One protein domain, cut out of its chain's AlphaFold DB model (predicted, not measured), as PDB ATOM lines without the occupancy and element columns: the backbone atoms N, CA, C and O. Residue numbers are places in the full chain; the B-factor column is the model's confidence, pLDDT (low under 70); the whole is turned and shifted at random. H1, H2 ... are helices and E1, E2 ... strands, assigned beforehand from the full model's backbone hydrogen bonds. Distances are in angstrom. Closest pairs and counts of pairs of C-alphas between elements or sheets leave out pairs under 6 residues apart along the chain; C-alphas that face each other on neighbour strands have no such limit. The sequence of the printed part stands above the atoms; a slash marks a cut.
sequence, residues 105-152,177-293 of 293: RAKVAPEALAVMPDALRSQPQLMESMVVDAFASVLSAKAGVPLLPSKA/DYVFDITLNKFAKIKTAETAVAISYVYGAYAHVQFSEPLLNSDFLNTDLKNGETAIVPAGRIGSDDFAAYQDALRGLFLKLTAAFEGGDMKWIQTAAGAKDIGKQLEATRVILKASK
ATOM      1  N   ARG A 105     113.560 148.727 157.026       88.31
ATOM      2  CA  ARG A 105     113.858 147.342 156.643       88.31
ATOM      3  C   ARG A 105     114.829 146.697 157.619       88.31
ATOM      4  O   ARG A 105     115.659 147.371 158.234       88.31
ATOM      5  N   ALA A 106     114.776 145.375 157.657       91.06
ATOM      6  CA  ALA A 106     115.876 144.551 158.117       91.06
ATOM      7  C   ALA A 106     116.412 143.730 156.944       91.06
ATOM      8  O   ALA A 106     115.672 143.410 156.021       91.06
ATOM      9  N   LYS A 107     117.699 143.401 156.985       92.62
ATOM     10  CA  LYS A 107     118.334 142.423 156.104       92.62
ATOM     11  C   LYS A 107     118.979 141.352 156.953       92.62
ATOM     12  O   LYS A 107     119.578 141.667 157.980       92.62
ATOM     13  N   VAL A 108     118.905 140.102 156.521       90.94
ATOM     14  CA  VAL A 108     119.591 138.999 157.199       90.94
ATOM     15  C   VAL A 108     120.719 138.488 156.313       90.94
ATOM     16  O   VAL A 108     120.491 138.086 155.175       90.94
ATOM     17  N   ALA A 109     121.947 138.518 156.827       92.06
ATOM     18  CA  ALA A 109     123.107 138.013 156.106       92.06
ATOM     19  C   ALA A 109     123.101 136.469 156.034       92.06
ATOM     20  O   ALA A 109     122.569 135.810 156.939       92.06
ATOM     21  N   PRO A 110     123.715 135.864 154.997       88.31
ATOM     22  CA  PRO A 110     123.769 134.410 154.828       88.31
ATOM     23  C   PRO A 110     124.323 133.659 156.047       88.31
ATOM     24  O   PRO A 110     123.832 132.588 156.398       88.31
ATOM     25  N   GLU A 111     125.306 134.238 156.734       88.56
ATOM     26  CA  GLU A 111     125.921 133.674 157.934       88.56
ATOM     27  C   GLU A 111     124.938 133.590 159.106       88.56
ATOM     28  O   GLU A 111     124.978 132.635 159.880       88.56
ATOM     29  N   ALA A 112     124.038 134.570 159.240       86.44
ATOM     30  CA  ALA A 112     122.967 134.520 160.227       86.44
ATOM     31  C   ALA A 112     121.899 133.488 159.835       86.44
ATOM     32  O   ALA A 112     121.440 132.748 160.701       86.44
ATOM     33  N   LEU A 113     121.538 133.401 158.546       85.38
ATOM     34  CA  LEU A 113     120.559 132.426 158.044       85.38
ATOM     35  C   LEU A 113     121.010 130.980 158.280       85.38
ATOM     36  O   LEU A 113     120.190 130.134 158.625       85.38
ATOM     37  N   ALA A 114     122.307 130.689 158.144       85.38
ATOM     38  CA  ALA A 114     122.849 129.332 158.245       85.38
ATOM     39  C   ALA A 114     122.519 128.613 159.567       85.38
ATOM     40  O   ALA A 114     122.409 127.389 159.584       85.38
ATOM     41  N   VAL A 115     122.331 129.356 160.663       82.88
ATOM     42  CA  VAL A 115     122.027 128.790 161.990       82.88
ATOM     43  C   VAL A 115     120.539 128.813 162.349       82.88
ATOM     44  O   VAL A 115     120.168 128.407 163.447       82.88
ATOM     45  N   MET A 116     119.679 129.312 161.458       82.88
ATOM     46  CA  MET A 116     118.236 129.397 161.698       82.88
ATOM     47  C   MET A 116     117.537 128.050 161.451       82.88
ATOM     48  O   MET A 116     118.095 127.192 160.767       82.88
ATOM     49  N   PRO A 117     116.309 127.847 161.954       81.69
ATOM     50  CA  PRO A 117     115.454 126.727 161.562       81.69
ATOM     51  C   PRO A 117     115.156 126.703 160.053       81.69
ATOM     52  O   PRO A 117     115.130 127.749 159.399       81.69
ATOM     53  N   ASP A 118     114.879 125.516 159.502       79.62
ATOM     54  CA  ASP A 118     114.648 125.300 158.059       79.62
ATOM     55  C   ASP A 118     113.563 126.223 157.483       79.62
ATOM     56  O   ASP A 118     113.738 126.796 156.406       79.62
ATOM     57  N   ALA A 119     112.476 126.432 158.232       75.12
ATOM     58  CA  ALA A 119     111.383 127.319 157.837       75.12
ATOM     59  C   ALA A 119     111.871 128.753 157.560       75.12
ATOM     60  O   ALA A 119     111.541 129.327 156.522       75.12
ATOM     61  N   LEU A 120     112.733 129.301 158.425       78.94
ATOM     62  CA  LEU A 120     113.281 130.655 158.276       78.94
ATOM     63  C   LEU A 120     114.391 130.727 157.224       78.94
ATOM     64  O   LEU A 120     114.515 131.739 156.540       78.94
ATOM     65  N   ARG A 121     115.156 129.644 157.028       81.56
ATOM     66  CA  ARG A 121     116.122 129.555 155.920       81.56
ATOM     67  C   ARG A 121     115.439 129.588 154.557       81.56
ATOM     68  O   ARG A 121     115.953 130.218 153.638       81.56
ATOM     69  N   SER A 122     114.286 128.929 154.433       80.81
ATOM     70  CA  SER A 122     113.507 128.905 153.191       80.81
ATOM     71  C   SER A 122     112.804 130.232 152.884       80.81
ATOM     72  O   SER A 122     112.507 130.511 151.724       80.81
ATOM     73  N   GLN A 123     112.557 131.058 153.906       81.44
ATOM     74  CA  GLN A 123     111.834 132.326 153.794       81.44
ATOM     75  C   GLN A 123     112.522 133.429 154.622       81.44
ATOM     76  O   GLN A 123     112.021 133.808 155.684       81.44
ATOM     77  N   PRO A 124     113.648 133.992 154.139       79.38
ATOM     78  CA  PRO A 124     114.404 135.021 154.863       79.38
ATOM     79  C   PRO A 124     113.571 136.256 155.239       79.38
ATOM     80  O   PRO A 124     113.803 136.856 156.286       79.38
ATOM     81  N   GLN A 125     112.563 136.586 154.424       80.19
ATOM     82  CA  GLN A 125     111.633 137.696 154.659       80.19
ATOM     83  C   GLN A 125     110.903 137.580 156.005       80.19
ATOM     84  O   GLN A 125     110.683 138.592 156.661       80.19
ATOM     85  N   LEU A 126     110.584 136.360 156.462       78.31
ATOM     86  CA  LEU A 126     109.953 136.157 157.771       78.31
ATOM     87  C   LEU A 126     110.870 136.630 158.898       78.31
ATOM     88  O   LEU A 126     110.428 137.309 159.821       78.31
ATOM     89  N   MET A 127     112.162 136.314 158.805       83.25
ATOM     90  CA  MET A 127     113.129 136.764 159.796       83.25
ATOM     91  C   MET A 127     113.357 138.275 159.710       83.25
ATOM     92  O   MET A 127     113.484 138.926 160.743       83.25
ATOM     93  N   GLU A 128     113.379 138.853 158.509       86.62
ATOM     94  CA  GLU A 128     113.461 140.307 158.340       86.62
ATOM     95  C   GLU A 128     112.289 141.010 159.037       86.62
ATOM     96  O   GLU A 128     112.520 141.893 159.865       86.62
ATOM     97  N   SER A 129     111.051 140.563 158.805       81.69
ATOM     98  CA  SER A 129     109.871 141.082 159.506       81.69
ATOM     99  C   SER A 129     109.973 140.884 161.022       81.69
ATOM    100  O   SER A 129     109.717 141.818 161.776       81.69
ATOM    101  N   MET A 130     110.448 139.727 161.498       81.69
ATOM    102  CA  MET A 130     110.652 139.486 162.934       81.69
ATOM    103  C   MET A 130     111.683 140.433 163.564       81.69
ATOM    104  O   MET A 130     111.492 140.881 164.694       81.69
ATOM    105  N   VAL A 131     112.780 140.736 162.864       88.38
ATOM    106  CA  VAL A 131     113.809 141.682 163.329       88.38
ATOM    107  C   VAL A 131     113.225 143.089 163.428       88.38
ATOM    108  O   VAL A 131     113.451 143.780 164.426       88.38
ATOM    109  N   VAL A 132     112.460 143.499 162.413       87.50
ATOM    110  CA  VAL A 132     111.787 144.798 162.388       87.50
ATOM    111  C   VAL A 132     110.779 144.914 163.527       87.50
ATOM    112  O   VAL A 132     110.875 145.854 164.315       87.50
ATOM    113  N   ASP A 133     109.884 143.940 163.672       81.12
ATOM    114  CA  ASP A 133     108.894 143.874 164.750       81.12
ATOM    115  C   ASP A 133     109.548 143.942 166.131       81.12
ATOM    116  O   ASP A 133     109.097 144.674 167.016       81.12
ATOM    117  N   ALA A 134     110.617 143.165 166.335       84.69
ATOM    118  CA  ALA A 134     111.303 143.091 167.616       84.69
ATOM    119  C   ALA A 134     111.904 144.447 168.000       84.69
ATOM    120  O   ALA A 134     111.751 144.883 169.145       84.69
ATOM    121  N   PHE A 135     112.559 145.133 167.059       90.50
ATOM    122  CA  PHE A 135     113.109 146.452 167.345       90.50
ATOM    123  C   PHE A 135     112.010 147.513 167.479       90.50
ATOM    124  O   PHE A 135     112.082 148.314 168.408       90.50
ATOM    125  N   ALA A 136     110.963 147.472 166.645       85.31
ATOM    126  CA  ALA A 136     109.833 148.403 166.713       85.31
ATOM    127  C   ALA A 136     109.159 148.338 168.083       85.31
ATOM    128  O   ALA A 136     108.981 149.353 168.759       85.31
ATOM    129  N   SER A 137     108.858 147.115 168.521       81.56
ATOM    130  CA  SER A 137     108.234 146.842 169.808       81.56
ATOM    131  C   SER A 137     109.081 147.376 170.961       81.56
ATOM    132  O   SER A 137     108.569 148.080 171.831       81.56
ATOM    133  N   VAL A 138     110.391 147.099 170.963       87.25
ATOM    134  CA  VAL A 138     111.288 147.561 172.027       87.25
ATOM    135  C   VAL A 138     111.427 149.081 172.024       87.25
ATOM    136  O   VAL A 138     111.303 149.698 173.084       87.25
ATOM    137  N   LEU A 139     111.661 149.686 170.859       88.75
ATOM    138  CA  LEU A 139     111.861 151.124 170.722       88.75
ATOM    139  C   LEU A 139     110.606 151.889 171.144       88.75
ATOM    140  O   LEU A 139     110.686 152.794 171.972       88.75
ATOM    141  N   SER A 140     109.435 151.479 170.664       83.00
ATOM    142  CA  SER A 140     108.185 152.134 171.031       83.00
ATOM    143  C   SER A 140     107.830 151.918 172.509       83.00
ATOM    144  O   SER A 140     107.494 152.875 173.204       83.00
ATOM    145  N   ALA A 141     108.006 150.707 173.051       80.56
ATOM    146  CA  ALA A 141     107.689 150.427 174.453       80.56
ATOM    147  C   ALA A 141     108.645 151.096 175.458       80.56
ATOM    148  O   ALA A 141     108.222 151.452 176.556       80.56
ATOM    149  N   LYS A 142     109.937 151.228 175.128       83.19
ATOM    150  CA  LYS A 142     110.957 151.760 176.052       83.19
ATOM    151  C   LYS A 142     111.258 153.237 175.836       83.19
ATOM    152  O   LYS A 142     111.433 153.944 176.822       83.19
ATOM    153  N   ALA A 143     111.321 153.696 174.589       84.50
ATOM    154  CA  ALA A 143     111.548 155.106 174.289       84.50
ATOM    155  C   ALA A 143     110.236 155.895 174.178       84.50
ATOM    156  O   ALA A 143     110.275 157.120 174.227       84.50
ATOM    157  N   GLY A 144     109.072 155.245 174.063       79.88
ATOM    158  CA  GLY A 144     107.785 155.943 173.932       79.88
ATOM    159  C   GLY A 144     107.643 156.690 172.606       79.88
ATOM    160  O   GLY A 144     106.929 157.684 172.534       79.88
ATOM    161  N   VAL A 145     108.371 156.251 171.577       82.06
ATOM    162  CA  VAL A 145     108.366 156.868 170.250       82.06
ATOM    163  C   VAL A 145     107.280 156.195 169.397       82.06
ATOM    164  O   VAL A 145     107.277 154.961 169.303       82.06
ATOM    165  N   PRO A 146     106.357 156.957 168.785       74.81
ATOM    166  CA  PRO A 146     105.430 156.418 167.795       74.81
ATOM    167  C   PRO A 146     106.206 156.045 166.525       74.81
ATOM    168  O   PRO A 146     106.992 156.842 166.010       74.81
ATOM    169  N   LEU A 147     106.013 154.820 166.031       82.38
ATOM    170  CA  LEU A 147     106.749 154.285 164.883       82.38
ATOM    171  C   LEU A 147     105.817 153.955 163.730       82.38
ATOM    172  O   LEU A 147     104.909 153.141 163.883       82.38
ATOM    173  N   LEU A 148     106.056 154.531 162.559       81.19
ATOM    174  CA  LEU A 148     105.356 154.097 161.359       81.19
ATOM    175  C   LEU A 148     105.641 152.607 161.114       81.19
ATOM    176  O   LEU A 148     106.801 152.190 161.237       81.19
ATOM    177  N   PRO A 149     104.623 151.806 160.751       73.62
ATOM    178  CA  PRO A 149     104.840 150.413 160.406       73.62
ATOM    179  C   PRO A 149     105.831 150.289 159.260       73.62
ATOM    180  O   PRO A 149     105.938 151.157 158.388       73.62
ATOM    181  N   SER A 150     106.560 149.185 159.250       72.44
ATOM    182  CA  SER A 150     107.483 148.899 158.166       72.44
ATOM    183  C   SER A 150     106.750 148.496 156.893       72.44
ATOM    184  O   SER A 150     105.655 147.940 156.935       72.44
ATOM    185  N   LYS A 151     107.402 148.716 155.750       67.31
ATOM    186  CA  LYS A 151     107.010 148.108 154.472       67.31
ATOM    187  C   LYS A 151     107.634 146.716 154.280       67.31
ATOM    188  O   LYS A 151     107.514 146.147 153.201       67.31
ATOM    189  N   ALA A 152     108.357 146.194 155.277       50.16
ATOM    190  CA  ALA A 152     108.977 144.873 155.219       50.16
ATOM    191  C   ALA A 152     107.897 143.776 155.129       50.16
ATOM    192  O   ALA A 152     107.232 143.465 156.115       50.16
ATOM    193  N   ASP A 177     110.164 160.424 158.229       87.88
ATOM    194  CA  ASP A 177     111.154 161.510 158.145       87.88
ATOM    195  C   ASP A 177     112.548 161.018 158.557       87.88
ATOM    196  O   ASP A 177     113.562 161.425 157.994       87.88
ATOM    197  N   TYR A 178     112.586 160.088 159.517       91.81
ATOM    198  CA  TYR A 178     113.787 159.375 159.926       91.81
ATOM    199  C   TYR A 178     113.565 157.867 159.886       91.81
ATOM    200  O   TYR A 178     112.513 157.355 160.281       91.81
ATOM    201  N   VAL A 179     114.584 157.135 159.448       93.19
ATOM    202  CA  VAL A 179     114.496 155.694 159.227       93.19
ATOM    203  C   VAL A 179     115.627 154.939 159.899       93.19
ATOM    204  O   VAL A 179     116.781 155.361 159.868       93.19
ATOM    205  N   PHE A 180     115.291 153.782 160.464       94.44
ATOM    206  CA  PHE A 180     116.253 152.763 160.856       94.44
ATOM    207  C   PHE A 180     116.355 151.680 159.778       94.44
ATOM    208  O   PHE A 180     115.342 151.088 159.396       94.44
ATOM    209  N   ASP A 181     117.579 151.379 159.349       94.00
ATOM    210  CA  ASP A 181     117.913 150.170 158.600       94.00
ATOM    211  C   ASP A 181     118.739 149.240 159.495       94.00
ATOM    212  O   ASP A 181     119.721 149.660 160.113       94.00
ATOM    213  N   ILE A 182     118.358 147.963 159.549       95.06
ATOM    214  CA  ILE A 182     119.066 146.950 160.340       95.06
ATOM    215  C   ILE A 182     119.640 145.886 159.408       95.06
ATOM    216  O   ILE A 182     118.954 145.409 158.510       95.06
ATOM    217  N   THR A 183     120.878 145.460 159.641       95.75
ATOM    218  CA  THR A 183     121.425 144.247 159.015       95.75
ATOM    219  C   THR A 183     121.859 143.272 160.096       95.75
ATOM    220  O   THR A 183     122.761 143.559 160.872       95.75
ATOM    221  N   LEU A 184     121.210 142.115 160.175       93.88
ATOM    222  CA  LEU A 184     121.604 141.027 161.058       93.88
ATOM    223  C   LEU A 184     122.770 140.270 160.413       93.88
ATOM    224  O   LEU A 184     122.577 139.519 159.459       93.88
ATOM    225  N   ASN A 185     123.976 140.490 160.932       93.00
ATOM    226  CA  ASN A 185     125.223 140.032 160.322       93.00
ATOM    227  C   ASN A 185     125.494 138.556 160.616       93.00
ATOM    228  O   ASN A 185     125.813 137.784 159.722       93.00
ATOM    229  N   LYS A 186     125.416 138.153 161.889       92.38
ATOM    230  CA  LYS A 186     125.643 136.761 162.293       92.38
ATOM    231  C   LYS A 186     125.151 136.490 163.704       92.38
ATOM    232  O   LYS A 186     125.029 137.399 164.530       92.38
ATOM    233  N   PHE A 187     125.003 135.208 163.988       91.62
ATOM    234  CA  PHE A 187     124.872 134.677 165.332       91.62
ATOM    235  C   PHE A 187     126.109 133.855 165.701       91.62
ATOM    236  O   PHE A 187     126.780 133.297 164.834       91.62
ATOM    237  N   ALA A 188     126.437 133.803 166.988       88.25
ATOM    238  CA  ALA A 188     127.565 133.033 167.499       88.25
ATOM    239  C   ALA A 188     127.165 132.267 168.759       88.25
ATOM    240  O   ALA A 188     126.446 132.795 169.598       88.25
ATOM    241  N   LYS A 189     127.673 131.048 168.924       88.81
ATOM    242  CA  LYS A 189     127.475 130.240 170.129       88.81
ATOM    243  C   LYS A 189     128.830 129.868 170.708       88.81
ATOM    244  O   LYS A 189     129.666 129.304 170.008       88.81
ATOM    245  N   ILE A 190     129.048 130.183 171.982       84.06
ATOM    246  CA  ILE A 190     130.306 129.921 172.687       84.06
ATOM    247  C   ILE A 190     130.000 129.123 173.953       84.06
ATOM    248  O   ILE A 190     129.269 129.587 174.823       84.06
ATOM    249  N   LYS A 191     130.568 127.921 174.080       84.31
ATOM    250  CA  LYS A 191     130.492 127.134 175.319       84.31
ATOM    251  C   LYS A 191     131.387 127.784 176.375       84.31
ATOM    252  O   LYS A 191     132.570 127.984 176.123       84.31
ATOM    253  N   THR A 192     130.822 128.126 177.528       80.00
ATOM    254  CA  THR A 192     131.542 128.831 178.606       80.00
ATOM    255  C   THR A 192     131.775 127.969 179.836       80.00
ATOM    256  O   THR A 192     132.817 128.106 180.468       80.00
ATOM    257  N   ALA A 193     130.852 127.064 180.166       76.56
ATOM    258  CA  ALA A 193     131.022 126.132 181.277       76.56
ATOM    259  C   ALA A 193     130.250 124.831 181.040       76.56
ATOM    260  O   ALA A 193     129.259 124.805 180.313       76.56
ATOM    261  N   GLU A 194     130.695 123.749 181.672       80.00
ATOM    262  CA  GLU A 194     130.034 122.446 181.647       80.00
ATOM    263  C   GLU A 194     130.109 121.808 183.030       80.00
ATOM    264  O   GLU A 194     131.153 121.812 183.680       80.00
ATOM    265  N   THR A 195     128.977 121.280 183.478       78.88
ATOM    266  CA  THR A 195     128.827 120.530 184.725       78.88
ATOM    267  C   THR A 195     128.109 119.216 184.427       78.88
ATOM    268  O   THR A 195     127.537 119.051 183.353       78.88
ATOM    269  N   ALA A 196     128.065 118.297 185.395       68.50
ATOM    270  CA  ALA A 196     127.372 117.013 185.239       68.50
ATOM    271  C   ALA A 196     125.857 117.138 184.956       68.50
ATOM    272  O   ALA A 196     125.239 116.161 184.544       68.50
ATOM    273  N   VAL A 197     125.254 118.313 185.181       73.31
ATOM    274  CA  VAL A 197     123.795 118.524 185.105       73.31
ATOM    275  C   VAL A 197     123.399 119.576 184.057       73.31
ATOM    276  O   VAL A 197     122.245 119.614 183.629       73.31
ATOM    277  N   ALA A 198     124.333 120.426 183.617       75.88
ATOM    278  CA  ALA A 198     124.053 121.502 182.667       75.88
ATOM    279  C   ALA A 198     125.297 121.983 181.907       75.88
ATOM    280  O   ALA A 198     126.412 121.973 182.438       75.88
ATOM    281  N   ILE A 199     125.071 122.492 180.693       76.69
ATOM    282  CA  ILE A 199     126.065 123.196 179.878       76.69
ATOM    283  C   ILE A 199     125.643 124.663 179.746       76.69
ATOM    284  O   ILE A 199     124.511 124.962 179.363       76.69
ATOM    285  N   SER A 200     126.562 125.581 180.034       80.56
ATOM    286  CA  SER A 200     126.369 127.019 179.846       80.56
ATOM    287  C   SER A 200     126.934 127.460 178.501       80.56
ATOM    288  O   SER A 200     128.108 127.229 178.188       80.56
ATOM    289  N   TYR A 201     126.100 128.144 177.725       84.19
ATOM    290  CA  TYR A 201     126.469 128.757 176.457       84.19
ATOM    291  C   TYR A 201     126.248 130.268 176.519       84.19
ATOM    292  O   TYR A 201     125.300 130.746 177.136       84.19
ATOM    293  N   VAL A 202     127.111 131.016 175.842       85.56
ATOM    294  CA  VAL A 202     126.880 132.419 175.502       85.56
ATOM    295  C   VAL A 202     126.444 132.474 174.045       85.56
ATOM    296  O   VAL A 202     127.180 132.042 173.154       85.56
ATOM    297  N   TYR A 203     125.249 133.007 173.825       87.56
ATOM    298  CA  TYR A 203     124.669 133.258 172.514       87.56
ATOM    299  C   TYR A 203     124.893 134.722 172.149       87.56
ATOM    300  O   TYR A 203     124.480 135.626 172.869       87.56
ATOM    301  N   GLY A 204     125.599 134.953 171.048       89.06
ATOM    302  CA  GLY A 204     125.952 136.265 170.533       89.06
ATOM    303  C   GLY A 204     125.117 136.647 169.316       89.06
ATOM    304  O   GLY A 204     124.976 135.842 168.398       89.06
ATOM    305  N   ALA A 205     124.631 137.885 169.279       93.38
ATOM    306  CA  ALA A 205     123.987 138.502 168.124       93.38
ATOM    307  C   ALA A 205     124.825 139.688 167.631       93.38
ATOM    308  O   ALA A 205     125.242 140.531 168.431       93.38
ATOM    309  N   TYR A 206     125.066 139.749 166.322       94.56
ATOM    310  CA  TYR A 206     125.796 140.832 165.666       94.56
ATOM    311  C   TYR A 206     124.885 141.503 164.649       94.56
ATOM    312  O   TYR A 206     124.426 140.845 163.716       94.56
ATOM    313  N   ALA A 207     124.651 142.801 164.803       95.75
ATOM    314  CA  ALA A 207     123.794 143.561 163.907       95.75
ATOM    315  C   ALA A 207     124.408 144.920 163.579       95.75
ATOM    316  O   ALA A 207     124.936 145.592 164.458       95.75
ATOM    317  N   HIS A 208     124.303 145.328 162.325       96.69
ATOM    318  CA  HIS A 208     124.531 146.693 161.894       96.69
ATOM    319  C   HIS A 208     123.245 147.500 162.055       96.69
ATOM    320  O   HIS A 208     122.178 147.035 161.645       96.69
ATOM    321  N   VAL A 209     123.338 148.696 162.629       96.31
ATOM    322  CA  VAL A 209     122.205 149.613 162.774       96.31
ATOM    323  C   VAL A 209     122.584 150.967 162.194       96.31
ATOM    324  O   VAL A 209     123.550 151.593 162.635       96.31
ATOM    325  N   GLN A 210     121.778 151.416 161.237       96.00
ATOM    326  CA  GLN A 210     121.867 152.740 160.639       96.00
ATOM    327  C   GLN A 210     120.592 153.524 160.952       96.00
ATOM    328  O   GLN A 210     119.495 152.991 160.808       96.00
ATOM    329  N   PHE A 211     120.735 154.782 161.366       95.56
ATOM    330  CA  PHE A 211     119.649 155.739 161.556       95.56
ATOM    331  C   PHE A 211     119.922 156.975 160.711       95.56
ATOM    332  O   PHE A 211     120.960 157.617 160.892       95.56
ATOM    333  N   SER A 212     119.009 157.311 159.805       94.75
ATOM    334  CA  SER A 212     119.222 158.389 158.842       94.75
ATOM    335  C   SER A 212     117.947 159.141 158.479       94.75
ATOM    336  O   SER A 212     116.837 158.663 158.700       94.75
ATOM    337  N   GLU A 213     118.112 160.341 157.929       93.00
ATOM    338  CA  GLU A 213     117.048 161.119 157.285       93.00
ATOM    339  C   GLU A 213     117.111 160.883 155.768       93.00
ATOM    340  O   GLU A 213     118.078 161.321 155.133       93.00
ATOM    341  N   PRO A 214     116.120 160.204 155.156       86.00
ATOM    342  CA  PRO A 214     116.178 159.823 153.742       86.00
ATOM    343  C   PRO A 214     116.278 161.004 152.775       86.00
ATOM    344  O   PRO A 214     116.970 160.908 151.765       86.00
ATOM    345  N   LEU A 215     115.602 162.119 153.078       84.31
ATOM    346  CA  LEU A 215     115.509 163.273 152.176       84.31
ATOM    347  C   LEU A 215     116.839 164.020 152.028       84.31
ATOM    348  O   LEU A 215     117.173 164.472 150.936       84.31
ATOM    349  N   LEU A 216     117.594 164.140 153.122       85.25
ATOM    350  CA  LEU A 216     118.890 164.825 153.158       85.25
ATOM    351  C   LEU A 216     120.076 163.850 153.170       85.25
ATOM    352  O   LEU A 216     121.224 164.291 153.229       85.25
ATOM    353  N   ASN A 217     119.808 162.539 153.129       82.31
ATOM    354  CA  ASN A 217     120.789 161.453 153.198       82.31
ATOM    355  C   ASN A 217     121.820 161.646 154.329       82.31
ATOM    356  O   ASN A 217     123.022 161.453 154.144       82.31
ATOM    357  N   SER A 218     121.336 162.105 155.484       89.31
ATOM    358  CA  SER A 218     122.159 162.405 156.654       89.31
ATOM    359  C   SER A 218     122.080 161.255 157.649       89.31
ATOM    360  O   SER A 218     120.994 160.922 158.123       89.31
ATOM    361  N   ASP A 219     123.229 160.658 157.964       91.06
ATOM    362  CA  ASP A 219     123.353 159.579 158.945       91.06
ATOM    363  C   ASP A 219     123.574 160.154 160.352       91.06
ATOM    364  O   ASP A 219     124.505 160.925 160.590       91.06
ATOM    365  N   PHE A 220     122.740 159.739 161.305       93.38
ATOM    366  CA  PHE A 220     122.841 160.107 162.723       93.38
ATOM    367  C   PHE A 220     123.414 158.977 163.578       93.38
ATOM    368  O   PHE A 220     124.058 159.238 164.594       93.38
ATOM    369  N   LEU A 221     123.191 157.729 163.162       94.81
ATOM    370  CA  LEU A 221     123.779 156.527 163.744       94.81
ATOM    371  C   LEU A 221     124.206 155.610 162.608       94.81
ATOM    372  O   LEU A 221     123.435 155.375 161.685       94.81
ATOM    373  N   ASN A 222     125.415 155.076 162.685       95.56
ATOM    374  CA  ASN A 222     125.912 154.079 161.753       95.56
ATOM    375  C   ASN A 222     126.980 153.255 162.478       95.56
ATOM    376  O   ASN A 222     128.116 153.700 162.668       95.56
ATOM    377  N   THR A 223     126.584 152.085 162.982       95.50
ATOM    378  CA  THR A 223     127.482 151.241 163.770       95.50
ATOM    379  C   THR A 223     127.111 149.768 163.698       95.50
ATOM    380  O   THR A 223     125.941 149.386 163.722       95.50
ATOM    381  N   ASP A 224     128.136 148.923 163.734       95.62
ATOM    382  CA  ASP A 224     127.985 147.527 164.123       95.62
ATOM    383  C   ASP A 224     127.830 147.420 165.638       95.62
ATOM    384  O   ASP A 224     128.501 148.126 166.393       95.62
ATOM    385  N   LEU A 225     126.952 146.529 166.078       95.12
ATOM    386  CA  LEU A 225     126.664 146.227 167.470       95.12
ATOM    387  C   LEU A 225     126.804 144.728 167.698       95.12
ATOM    388  O   LEU A 225     126.401 143.911 166.868       95.12
ATOM    389  N   LYS A 226     127.333 144.365 168.866       93.69
ATOM    390  CA  LYS A 226     127.356 142.985 169.352       93.69
ATOM    391  C   LYS A 226     126.718 142.893 170.732       93.69
ATOM    392  O   LYS A 226     127.003 143.704 171.610       93.69
ATOM    393  N   ASN A 227     125.898 141.875 170.944       93.06
ATOM    394  CA  ASN A 227     125.389 141.524 172.264       93.06
ATOM    395  C   ASN A 227     125.598 140.038 172.525       93.06
ATOM    396  O   ASN A 227     125.519 139.247 171.592       93.06
ATOM    397  N   GLY A 228     125.850 139.673 173.780       87.81
ATOM    398  CA  GLY A 228     125.910 138.287 174.228       87.81
ATOM    399  C   GLY A 228     124.969 138.077 175.406       87.81
ATOM    400  O   GLY A 228     124.967 138.897 176.323       87.81
ATOM    401  N   GLU A 229     124.201 136.993 175.377       83.25
ATOM    402  CA  GLU A 229     123.349 136.550 176.481       83.25
ATOM    403  C   GLU A 229     123.720 135.121 176.877       83.25
ATOM    404  O   GLU A 229     123.998 134.268 176.030       83.25
ATOM    405  N   THR A 230     123.762 134.863 178.182       81.75
ATOM    406  CA  THR A 230     124.100 133.543 178.717       81.75
ATOM    407  C   THR A 230     122.830 132.724 178.878       81.75
ATOM    408  O   THR A 230     121.902 133.156 179.557       81.75
ATOM    409  N   ALA A 231     122.817 131.515 178.327       78.31
ATOM    410  CA  ALA A 231     121.751 130.548 178.546       78.31
ATOM    411  C   ALA A 231     122.321 129.235 179.095       78.31
ATOM    412  O   ALA A 231     123.357 128.734 178.647       78.31
ATOM    413  N   ILE A 232     121.623 128.687 180.088       74.94
ATOM    414  CA  ILE A 232     121.959 127.416 180.730       74.94
ATOM    415  C   ILE A 232     121.063 126.344 180.118       74.94
ATOM    416  O   ILE A 232     119.840 126.434 180.205       74.94
ATOM    417  N   VAL A 233     121.672 125.333 179.502       72.69
ATOM    418  CA  VAL A 233     120.964 124.209 178.888       72.69
ATOM    419  C   VAL A 233     121.080 122.990 179.812       72.69
ATOM    420  O   VAL A 233     122.196 122.509 180.035       72.69
ATOM    421  N   PRO A 234     119.964 122.480 180.369       70.50
ATOM    422  CA  PRO A 234     119.971 121.261 181.175       70.50
ATOM    423  C   PRO A 234     120.388 120.040 180.349       70.50
ATOM    424  O   PRO A 234     119.947 119.880 179.209       70.50
ATOM    425  N   ALA A 235     121.175 119.138 180.940       62.41
ATOM    426  CA  ALA A 235     121.715 117.956 180.257       62.41
ATOM    427  C   ALA A 235     120.642 116.949 179.770       62.41
ATOM    428  O   ALA A 235     120.949 116.083 178.960       62.41
ATOM    429  N   GLY A 236     119.392 117.064 180.239       56.47
ATOM    430  CA  GLY A 236     118.266 116.197 179.861       56.47
ATOM    431  C   GLY A 236     117.341 116.735 178.758       56.47
ATOM    432  O   GLY A 236     116.319 116.110 178.489       56.47
ATOM    433  N   ARG A 237     117.636 117.892 178.143       61.06
ATOM    434  CA  ARG A 237     116.785 118.470 177.084       61.06
ATOM    435  C   ARG A 237     116.836 117.605 175.815       61.06
ATOM    436  O   ARG A 237     117.896 117.454 175.211       61.06
ATOM    437  N   ILE A 238     115.685 117.088 175.379       49.16
ATOM    438  CA  ILE A 238     115.542 116.355 174.111       49.16
ATOM    439  C   ILE A 238     115.205 117.371 173.012       49.16
ATOM    440  O   ILE A 238     114.049 117.724 172.808       49.16
ATOM    441  N   GLY A 239     116.237 117.889 172.346       58.09
ATOM    442  CA  GLY A 239     116.115 118.854 171.248       58.09
ATOM    443  C   GLY A 239     117.120 120.001 171.356       58.09
ATOM    444  O   GLY A 239     117.350 120.542 172.438       58.09
ATOM    445  N   SER A 240     117.725 120.368 170.226       57.44
ATOM    446  CA  SER A 240     118.767 121.396 170.118       57.44
ATOM    447  C   SER A 240     118.260 122.649 169.399       57.44
ATOM    448  O   SER A 240     118.871 123.083 168.420       57.44
ATOM    449  N   ASP A 241     117.124 123.209 169.827       68.50
ATOM    450  CA  ASP A 241     116.699 124.501 169.286       68.50
ATOM    451  C   ASP A 241     117.419 125.647 170.010       68.50
ATOM    452  O   ASP A 241     117.036 126.093 171.096       68.50
ATOM    453  N   ASP A 242     118.523 126.072 169.400       77.81
ATOM    454  CA  ASP A 242     119.334 127.215 169.816       77.81
ATOM    455  C   ASP A 242     118.709 128.555 169.388       77.81
ATOM    456  O   ASP A 242     119.147 129.618 169.838       77.81
ATOM    457  N   PHE A 243     117.686 128.527 168.523       80.88
ATOM    458  CA  PHE A 243     117.117 129.724 167.920       80.88
ATOM    459  C   PHE A 243     116.487 130.655 168.952       80.88
ATOM    460  O   PHE A 243     116.732 131.860 168.905       80.88
ATOM    461  N   ALA A 244     115.772 130.112 169.940       78.56
ATOM    462  CA  ALA A 244     115.206 130.902 171.033       78.56
ATOM    463  C   ALA A 244     116.283 131.715 171.779       78.56
ATOM    464  O   ALA A 244     116.108 132.903 172.042       78.56
ATOM    465  N   ALA A 245     117.451 131.118 172.033       81.81
ATOM    466  CA  ALA A 245     118.548 131.810 172.702       81.81
ATOM    467  C   ALA A 245     119.196 132.892 171.814       81.81
ATOM    468  O   ALA A 245     119.616 133.942 172.308       81.81
ATOM    469  N   TYR A 246     119.237 132.690 170.492       85.62
ATOM    470  CA  TYR A 246     119.632 133.740 169.548       85.62
ATOM    471  C   TYR A 246     118.626 134.899 169.503       85.62
ATOM    472  O   TYR A 246     119.036 136.062 169.435       85.62
ATOM    473  N   GLN A 247     117.324 134.610 169.581       83.12
ATOM    474  CA  GLN A 247     116.282 135.637 169.666       83.12
ATOM    475  C   GLN A 247     116.408 136.461 170.949       83.12
ATOM    476  O   GLN A 247     116.303 137.687 170.891       83.12
ATOM    477  N   ASP A 248     116.705 135.820 172.079       82.06
ATOM    478  CA  ASP A 248     116.972 136.513 173.340       82.06
ATOM    479  C   ASP A 248     118.203 137.420 173.232       82.06
ATOM    480  O   ASP A 248     118.150 138.586 173.634       82.06
ATOM    481  N   ALA A 249     119.285 136.942 172.606       88.75
ATOM    482  CA  ALA A 249     120.482 137.747 172.368       88.75
ATOM    483  C   ALA A 249     120.201 138.987 171.503       88.75
ATOM    484  O   ALA A 249     120.679 140.086 171.817       88.75
ATOM    485  N   LEU A 250     119.396 138.831 170.446       90.69
ATOM    486  CA  LEU A 250     118.971 139.920 169.567       90.69
ATOM    487  C   LEU A 250     118.045 140.911 170.288       90.69
ATOM    488  O   LEU A 250     118.247 142.124 170.219       90.69
ATOM    489  N   ARG A 251     117.056 140.418 171.037       88.31
ATOM    490  CA  ARG A 251     116.163 141.260 171.840       88.31
ATOM    491  C   ARG A 251     116.939 142.037 172.904       88.31
ATOM    492  O   ARG A 251     116.677 143.222 173.106       88.31
ATOM    493  N   GLY A 252     117.908 141.393 173.554       88.06
ATOM    494  CA  GLY A 252     118.826 142.023 174.502       88.06
ATOM    495  C   GLY A 252     119.628 143.160 173.865       88.06
ATOM    496  O   GLY A 252     119.754 144.225 174.469       88.06
ATOM    497  N   LEU A 253     120.086 142.985 172.618       94.19
ATOM    498  CA  LEU A 253     120.758 144.034 171.844       94.19
ATOM    499  C   LEU A 253     119.851 145.256 171.672       94.19
ATOM    500  O   LEU A 253     120.262 146.369 171.994       94.19
ATOM    501  N   PHE A 254     118.608 145.059 171.228       94.00
ATOM    502  CA  PHE A 254     117.652 146.155 171.032       94.00
ATOM    503  C   PHE A 254     117.255 146.847 172.334       94.00
ATOM    504  O   PHE A 254     117.124 148.073 172.361       94.00
ATOM    505  N   LEU A 255     117.104 146.093 173.427       91.56
ATOM    506  CA  LEU A 255     116.813 146.652 174.748       91.56
ATOM    507  C   LEU A 255     117.946 147.556 175.229       91.56
ATOM    508  O   LEU A 255     117.689 148.682 175.658       91.56
ATOM    509  N   LYS A 256     119.193 147.086 175.131       93.25
ATOM    510  CA  LYS A 256     120.367 147.850 175.564       93.25
ATOM    511  C   LYS A 256     120.627 149.052 174.651       93.25
ATOM    512  O   LYS A 256     120.913 150.133 175.156       93.25
ATOM    513  N   LEU A 257     120.442 148.908 173.335       94.06
ATOM    514  CA  LEU A 257     120.528 150.023 172.383       94.06
ATOM    515  C   LEU A 257     119.487 151.107 172.693       94.06
ATOM    516  O   LEU A 257     119.828 152.281 172.804       94.06
ATOM    517  N   THR A 258     118.231 150.713 172.902       92.00
ATOM    518  CA  THR A 258     117.157 151.660 173.231       92.00
ATOM    519  C   THR A 258     117.393 152.329 174.584       92.00
ATOM    520  O   THR A 258     117.169 153.527 174.733       92.00
ATOM    521  N   ALA A 259     117.915 151.592 175.568       91.06
ATOM    522  CA  ALA A 259     118.327 152.182 176.836       91.06
ATOM    523  C   ALA A 259     119.449 153.217 176.645       91.06
ATOM    524  O   ALA A 259     119.398 154.280 177.258       91.06
ATOM    525  N   ALA A 260     120.429 152.959 175.774       91.44
ATOM    526  CA  ALA A 260     121.488 153.920 175.460       91.44
ATOM    527  C   ALA A 260     120.934 155.201 174.803       91.44
ATOM    528  O   ALA A 260     121.359 156.311 175.152       91.44
ATOM    529  N   PHE A 261     119.927 155.081 173.931       91.44
ATOM    530  CA  PHE A 261     119.224 156.240 173.375       91.44
ATOM    531  C   PHE A 261     118.565 157.111 174.447       91.44
ATOM    532  O   PHE A 261     118.603 158.330 174.331       91.44
ATOM    533  N   GLU A 262     118.046 156.530 175.525       88.50
ATOM    534  CA  GLU A 262     117.448 157.280 176.641       88.50
ATOM    535  C   GLU A 262     118.481 157.766 177.683       88.50
ATOM    536  O   GLU A 262     118.122 158.472 178.622       88.50
ATOM    537  N   GLY A 263     119.773 157.451 177.513       82.69
ATOM    538  CA  GLY A 263     120.839 157.842 178.451       82.69
ATOM    539  C   GLY A 263     121.133 156.830 179.554       82.69
ATOM    540  O   GLY A 263     121.705 157.195 180.576       82.69
ATOM    541  N   GLY A 264     120.747 155.571 179.343       84.00
ATOM    542  CA  GLY A 264     121.032 154.434 180.216       84.00
ATOM    543  C   GLY A 264     122.484 153.942 180.141       84.00
ATOM    544  O   GLY A 264     123.428 154.718 180.259       84.00
ATOM    545  N   ASP A 265     122.683 152.627 179.999       78.50
ATOM    546  CA  ASP A 265     124.003 151.988 180.124       78.50
ATOM    547  C   ASP A 265     124.972 152.339 178.976       78.50
ATOM    548  O   ASP A 265     125.104 151.630 177.974       78.50
ATOM    549  N   MET A 266     125.702 153.440 179.161       85.56
ATOM    550  CA  MET A 266     126.728 153.905 178.228       85.56
ATOM    551  C   MET A 266     128.010 153.057 178.266       85.56
ATOM    552  O   MET A 266     128.813 153.137 177.338       85.56
ATOM    553  N   LYS A 267     128.230 152.235 179.304       87.81
ATOM    554  CA  LYS A 267     129.425 151.376 179.377       87.81
ATOM    555  C   LYS A 267     129.302 150.219 178.400       87.81
ATOM    556  O   LYS A 267     130.250 149.928 177.672       87.81
ATOM    557  N   TRP A 268     128.129 149.588 178.354       91.38
ATOM    558  CA  TRP A 268     127.871 148.517 177.397       91.38
ATOM    559  C   TRP A 268     128.068 149.009 175.960       91.38
ATOM    560  O   TRP A 268     128.886 148.442 175.235       91.38
ATOM    561  N   ILE A 269     127.407 150.105 175.566       90.62
ATOM    562  CA  ILE A 269     127.423 150.567 174.169       90.62
ATOM    563  C   ILE A 269     128.827 150.976 173.692       90.62
ATOM    564  O   ILE A 269     129.169 150.716 172.545       90.62
ATOM    565  N   GLN A 270     129.682 151.511 174.572       89.38
ATOM    566  CA  GLN A 270     131.080 151.839 174.248       89.38
ATOM    567  C   GLN A 270     131.937 150.609 173.910       89.38
ATOM    568  O   GLN A 270     132.922 150.730 173.189       89.38
ATOM    569  N   THR A 271     131.582 149.433 174.432       90.25
ATOM    570  CA  THR A 271     132.305 148.171 174.174       90.25
ATOM    571  C   THR A 271     131.639 147.310 173.100       90.25
ATOM    572  O   THR A 271     132.294 146.491 172.444       90.25
ATOM    573  N   ALA A 272     130.326 147.474 172.944       90.62
ATOM    574  CA  ALA A 272     129.494 146.737 172.009       90.62
ATOM    575  C   ALA A 272     129.511 147.343 170.602       90.62
ATOM    576  O   ALA A 272     129.388 146.594 169.633       90.62
ATOM    577  N   ALA A 273     129.663 148.666 170.490       92.81
ATOM    578  CA  ALA A 273     129.686 149.370 169.218       92.81
ATOM    579  C   ALA A 273     131.050 149.304 168.520       92.81
ATOM    580  O   ALA A 273     132.100 149.402 169.154       92.81
ATOM    581  N   GLY A 274     131.025 149.166 167.195       88.81
ATOM    582  CA  GLY A 274     132.203 149.293 166.338       88.81
ATOM    583  C   GLY A 274     132.605 150.748 166.063       88.81
ATOM    584  O   GLY A 274     133.768 151.013 165.752       88.81
ATOM    585  N   ALA A 275     131.673 151.701 166.191       90.69
ATOM    586  CA  ALA A 275     131.927 153.117 165.940       90.69
ATOM    587  C   ALA A 275     132.705 153.790 167.087       90.69
ATOM    588  O   ALA A 275     132.314 153.736 168.254       90.69
ATOM    589  N   LYS A 276     133.793 154.494 166.749       86.06
ATOM    590  CA  LYS A 276     134.644 155.204 167.728       86.06
ATOM    591  C   LYS A 276     133.964 156.432 168.337       86.06
ATOM    592  O   LYS A 276     134.295 156.837 169.446       86.06
ATOM    593  N   ASP A 277     133.034 157.035 167.609       90.62
ATOM    594  CA  ASP A 277     132.297 158.240 167.977       90.62
ATOM    595  C   ASP A 277     130.852 157.941 168.404       90.62
ATOM    596  O   ASP A 277     130.012 158.842 168.419       90.62
ATOM    597  N   ILE A 278     130.570 156.699 168.822       92.00
ATOM    598  CA  ILE A 278     129.225 156.235 169.187       92.00
ATOM    599  C   ILE A 278     128.512 157.157 170.184       92.00
ATOM    600  O   ILE A 278     127.318 157.391 170.058       92.00
ATOM    601  N   GLY A 279     129.236 157.762 171.132       89.31
ATOM    602  CA  GLY A 279     128.651 158.722 172.072       89.31
ATOM    603  C   GLY A 279     127.993 159.921 171.380       89.31
ATOM    604  O   GLY A 279     126.887 160.299 171.746       89.31
ATOM    605  N   LYS A 280     128.625 160.483 170.339       90.94
ATOM    606  CA  LYS A 280     128.059 161.602 169.567       90.94
ATOM    607  C   LYS A 280     126.851 161.157 168.746       90.94
ATOM    608  O   LYS A 280     125.848 161.864 168.719       90.94
ATOM    609  N   GLN A 281     126.941 159.981 168.126       93.31
ATOM    610  CA  GLN A 281     125.848 159.401 167.343       93.31
ATOM    611  C   GLN A 281     124.602 159.139 168.211       93.31
ATOM    612  O   GLN A 281     123.476 159.443 167.813       93.31
ATOM    613  N   LEU A 282     124.793 158.649 169.442       93.00
ATOM    614  CA  LEU A 282     123.707 158.435 170.405       93.00
ATOM    615  C   LEU A 282     123.048 159.744 170.841       93.00
ATOM    616  O   LEU A 282     121.824 159.794 170.922       93.00
ATOM    617  N   GLU A 283     123.824 160.800 171.106       90.94
ATOM    618  CA  GLU A 283     123.255 162.108 171.454       90.94
ATOM    619  C   GLU A 283     122.459 162.705 170.285       90.94
ATOM    620  O   GLU A 283     121.332 163.160 170.483       90.94
ATOM    621  N   ALA A 284     122.993 162.644 169.059       92.12
ATOM    622  CA  ALA A 284     122.287 163.104 167.862       92.12
ATOM    623  C   ALA A 284     120.966 162.340 167.657       92.12
ATOM    624  O   ALA A 284     119.910 162.947 167.467       92.12
ATOM    625  N   THR A 285     121.011 161.013 167.794       92.25
ATOM    626  CA  THR A 285     119.827 160.148 167.717       92.25
ATOM    627  C   THR A 285     118.817 160.492 168.815       92.25
ATOM    628  O   THR A 285     117.634 160.674 168.533       92.25
ATOM    629  N   ARG A 286     119.266 160.668 170.064       91.38
ATOM    630  CA  ARG A 286     118.407 161.009 171.210       91.38
ATOM    631  C   ARG A 286     117.639 162.309 170.996       91.38
ATOM    632  O   ARG A 286     116.463 162.371 171.350       91.38
ATOM    633  N   VAL A 287     118.282 163.342 170.452       90.69
ATOM    634  CA  VAL A 287     117.622 164.628 170.165       90.69
ATOM    635  C   VAL A 287     116.444 164.424 169.210       90.69
ATOM    636  O   VAL A 287     115.354 164.934 169.469       90.69
ATOM    637  N   ILE A 288     116.632 163.623 168.160       90.19
ATOM    638  CA  ILE A 288     115.583 163.324 167.177       90.19
ATOM    639  C   ILE A 288     114.467 162.479 167.797       90.19
ATOM    640  O   ILE A 288     113.294 162.818 167.643       90.19
ATOM    641  N   LEU A 289     114.809 161.425 168.548       89.38
ATOM    642  CA  LEU A 289     113.815 160.578 169.216       89.38
ATOM    643  C   LEU A 289     112.949 161.391 170.184       89.38
ATOM    644  O   LEU A 289     111.731 161.246 170.176       89.38
ATOM    645  N   LYS A 290     113.550 162.288 170.977       87.25
ATOM    646  CA  LYS A 290     112.813 163.178 171.890       87.25
ATOM    647  C   LYS A 290     111.897 164.152 171.156       87.25
ATOM    648  O   LYS A 290     110.801 164.398 171.641       87.25
ATOM    649  N   ALA A 291     112.321 164.674 170.006       85.25
ATOM    650  CA  ALA A 291     111.495 165.547 169.172       85.25
ATOM    651  C   ALA A 291     110.329 164.814 168.477       85.25
ATOM    652  O   ALA A 291     109.461 165.464 167.902       85.25
ATOM    653  N   SER A 292     110.323 163.477 168.512       80.62
ATOM    654  CA  SER A 292     109.331 162.636 167.834       80.62
ATOM    655  C   SER A 292     108.280 162.037 168.784       80.62
ATOM    656  O   SER A 292     107.330 161.426 168.299       80.62
ATOM    657  N   LYS A 293     108.423 162.199 170.111       79.31
ATOM    658  CA  LYS A 293     107.431 161.770 171.123       79.31
ATOM    659  C   LYS A 293     106.231 162.723 171.130       79.31
ATOM    660  O   LYS A 293     105.071 162.248 171.034       79.31
TER     661      LYS A 293
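AT A GLANCE: This is residues 105 to 152 and 177 to 293 of the 293 residues of an uncharacterized protein of Janthinobacterium sp. BJB304 (UniProt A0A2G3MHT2). A long, twisted sheet has the helices H3, H4 and H6 over one face and no named helix over the other, making two layers, with H4 slantwise over E3 and E4. The meander E2 E3 E4, each strand the antiparallel neighbour of the one before, makes the long axis, and short E1 adds a parallel edge beside E2. The printed part has 165 residues with six named helices and four named strands, in the order E1 H1 H2 H3 E2 E3 E4 H4 H5 H6; the sheet, E1 E2 E3 E4, is mixed, and the class is mixed, helices and strands. The whole is compact, with a radius of gyration of the C-alphas of 16.8 A, and spans 55 by 36 by 26 A.

HOW THE PARTS SIT: E1, residues 105 to 108, is parallel to E2, residues 178 to 194; N 107 and O 182 are 2.8 A apart, within hydrogen-bond range. H1, residues 110 to 113, stands at the sheet's level, its height 1.9 A. H2, residues 118 to 122, is not on the sheet. H3, residues 124 to 143, lies over E1 and E2 at a height of 9.5 A, across the strands. E2 bends by 52 degrees at residue 185 and forms a hairpin with E3, residues 198 to 213, with N 188 and O 204 2.9 A apart. E3 and E4, residues 218 to 234, form another, with N 205 and O 227 2.8 A apart. H4, residues 243 to 261, is the hub, at a height of 5.7 A; it touches residues 134 to 143 of H3, closest C-alphas Phe 135 and Phe 254, 5.9 A, at a steep tilt of 39 degrees, the same way. H5, residues 266 to 272, stands at the sheet's level, and touches H4 at its residues 256 to 260, closest C-alphas Ala 260 and Met 266, 5.9 A. H6, residues 278 to 291, on the same face as H4, touches it about perpendicular at 77 degrees, closest C-alphas Phe 261 and Arg 286, 5.3 A. In H2, H3, H4 and H6 every O i to N i+4 pair is within hydrogen-bond range, in H5 2 of 3; H1 is too short for one.

IN THESE COORDINATES: E1 begins at C-alpha 105, (113.858, 147.342, 156.643). H3 is 28.1 A long, E2 45.8 A, E3 47.6 A, E4 47.9 A, H4 27.2 A and H6 20.0 A. H6 ends at C-alpha 291, (111.495, 165.547, 169.172).

THE WHOLE: The C-alphas farthest apart, Ala 196 and Leu 216, are 58.2 A apart. Residues 153 to 176 are not printed, and C-alphas 152 and 177 are 17.0 A apart across the cut. Of the links that are printed whole, none is long. The pLDDT is under 70 at residues 151 to 152, 196 and 235 to 241.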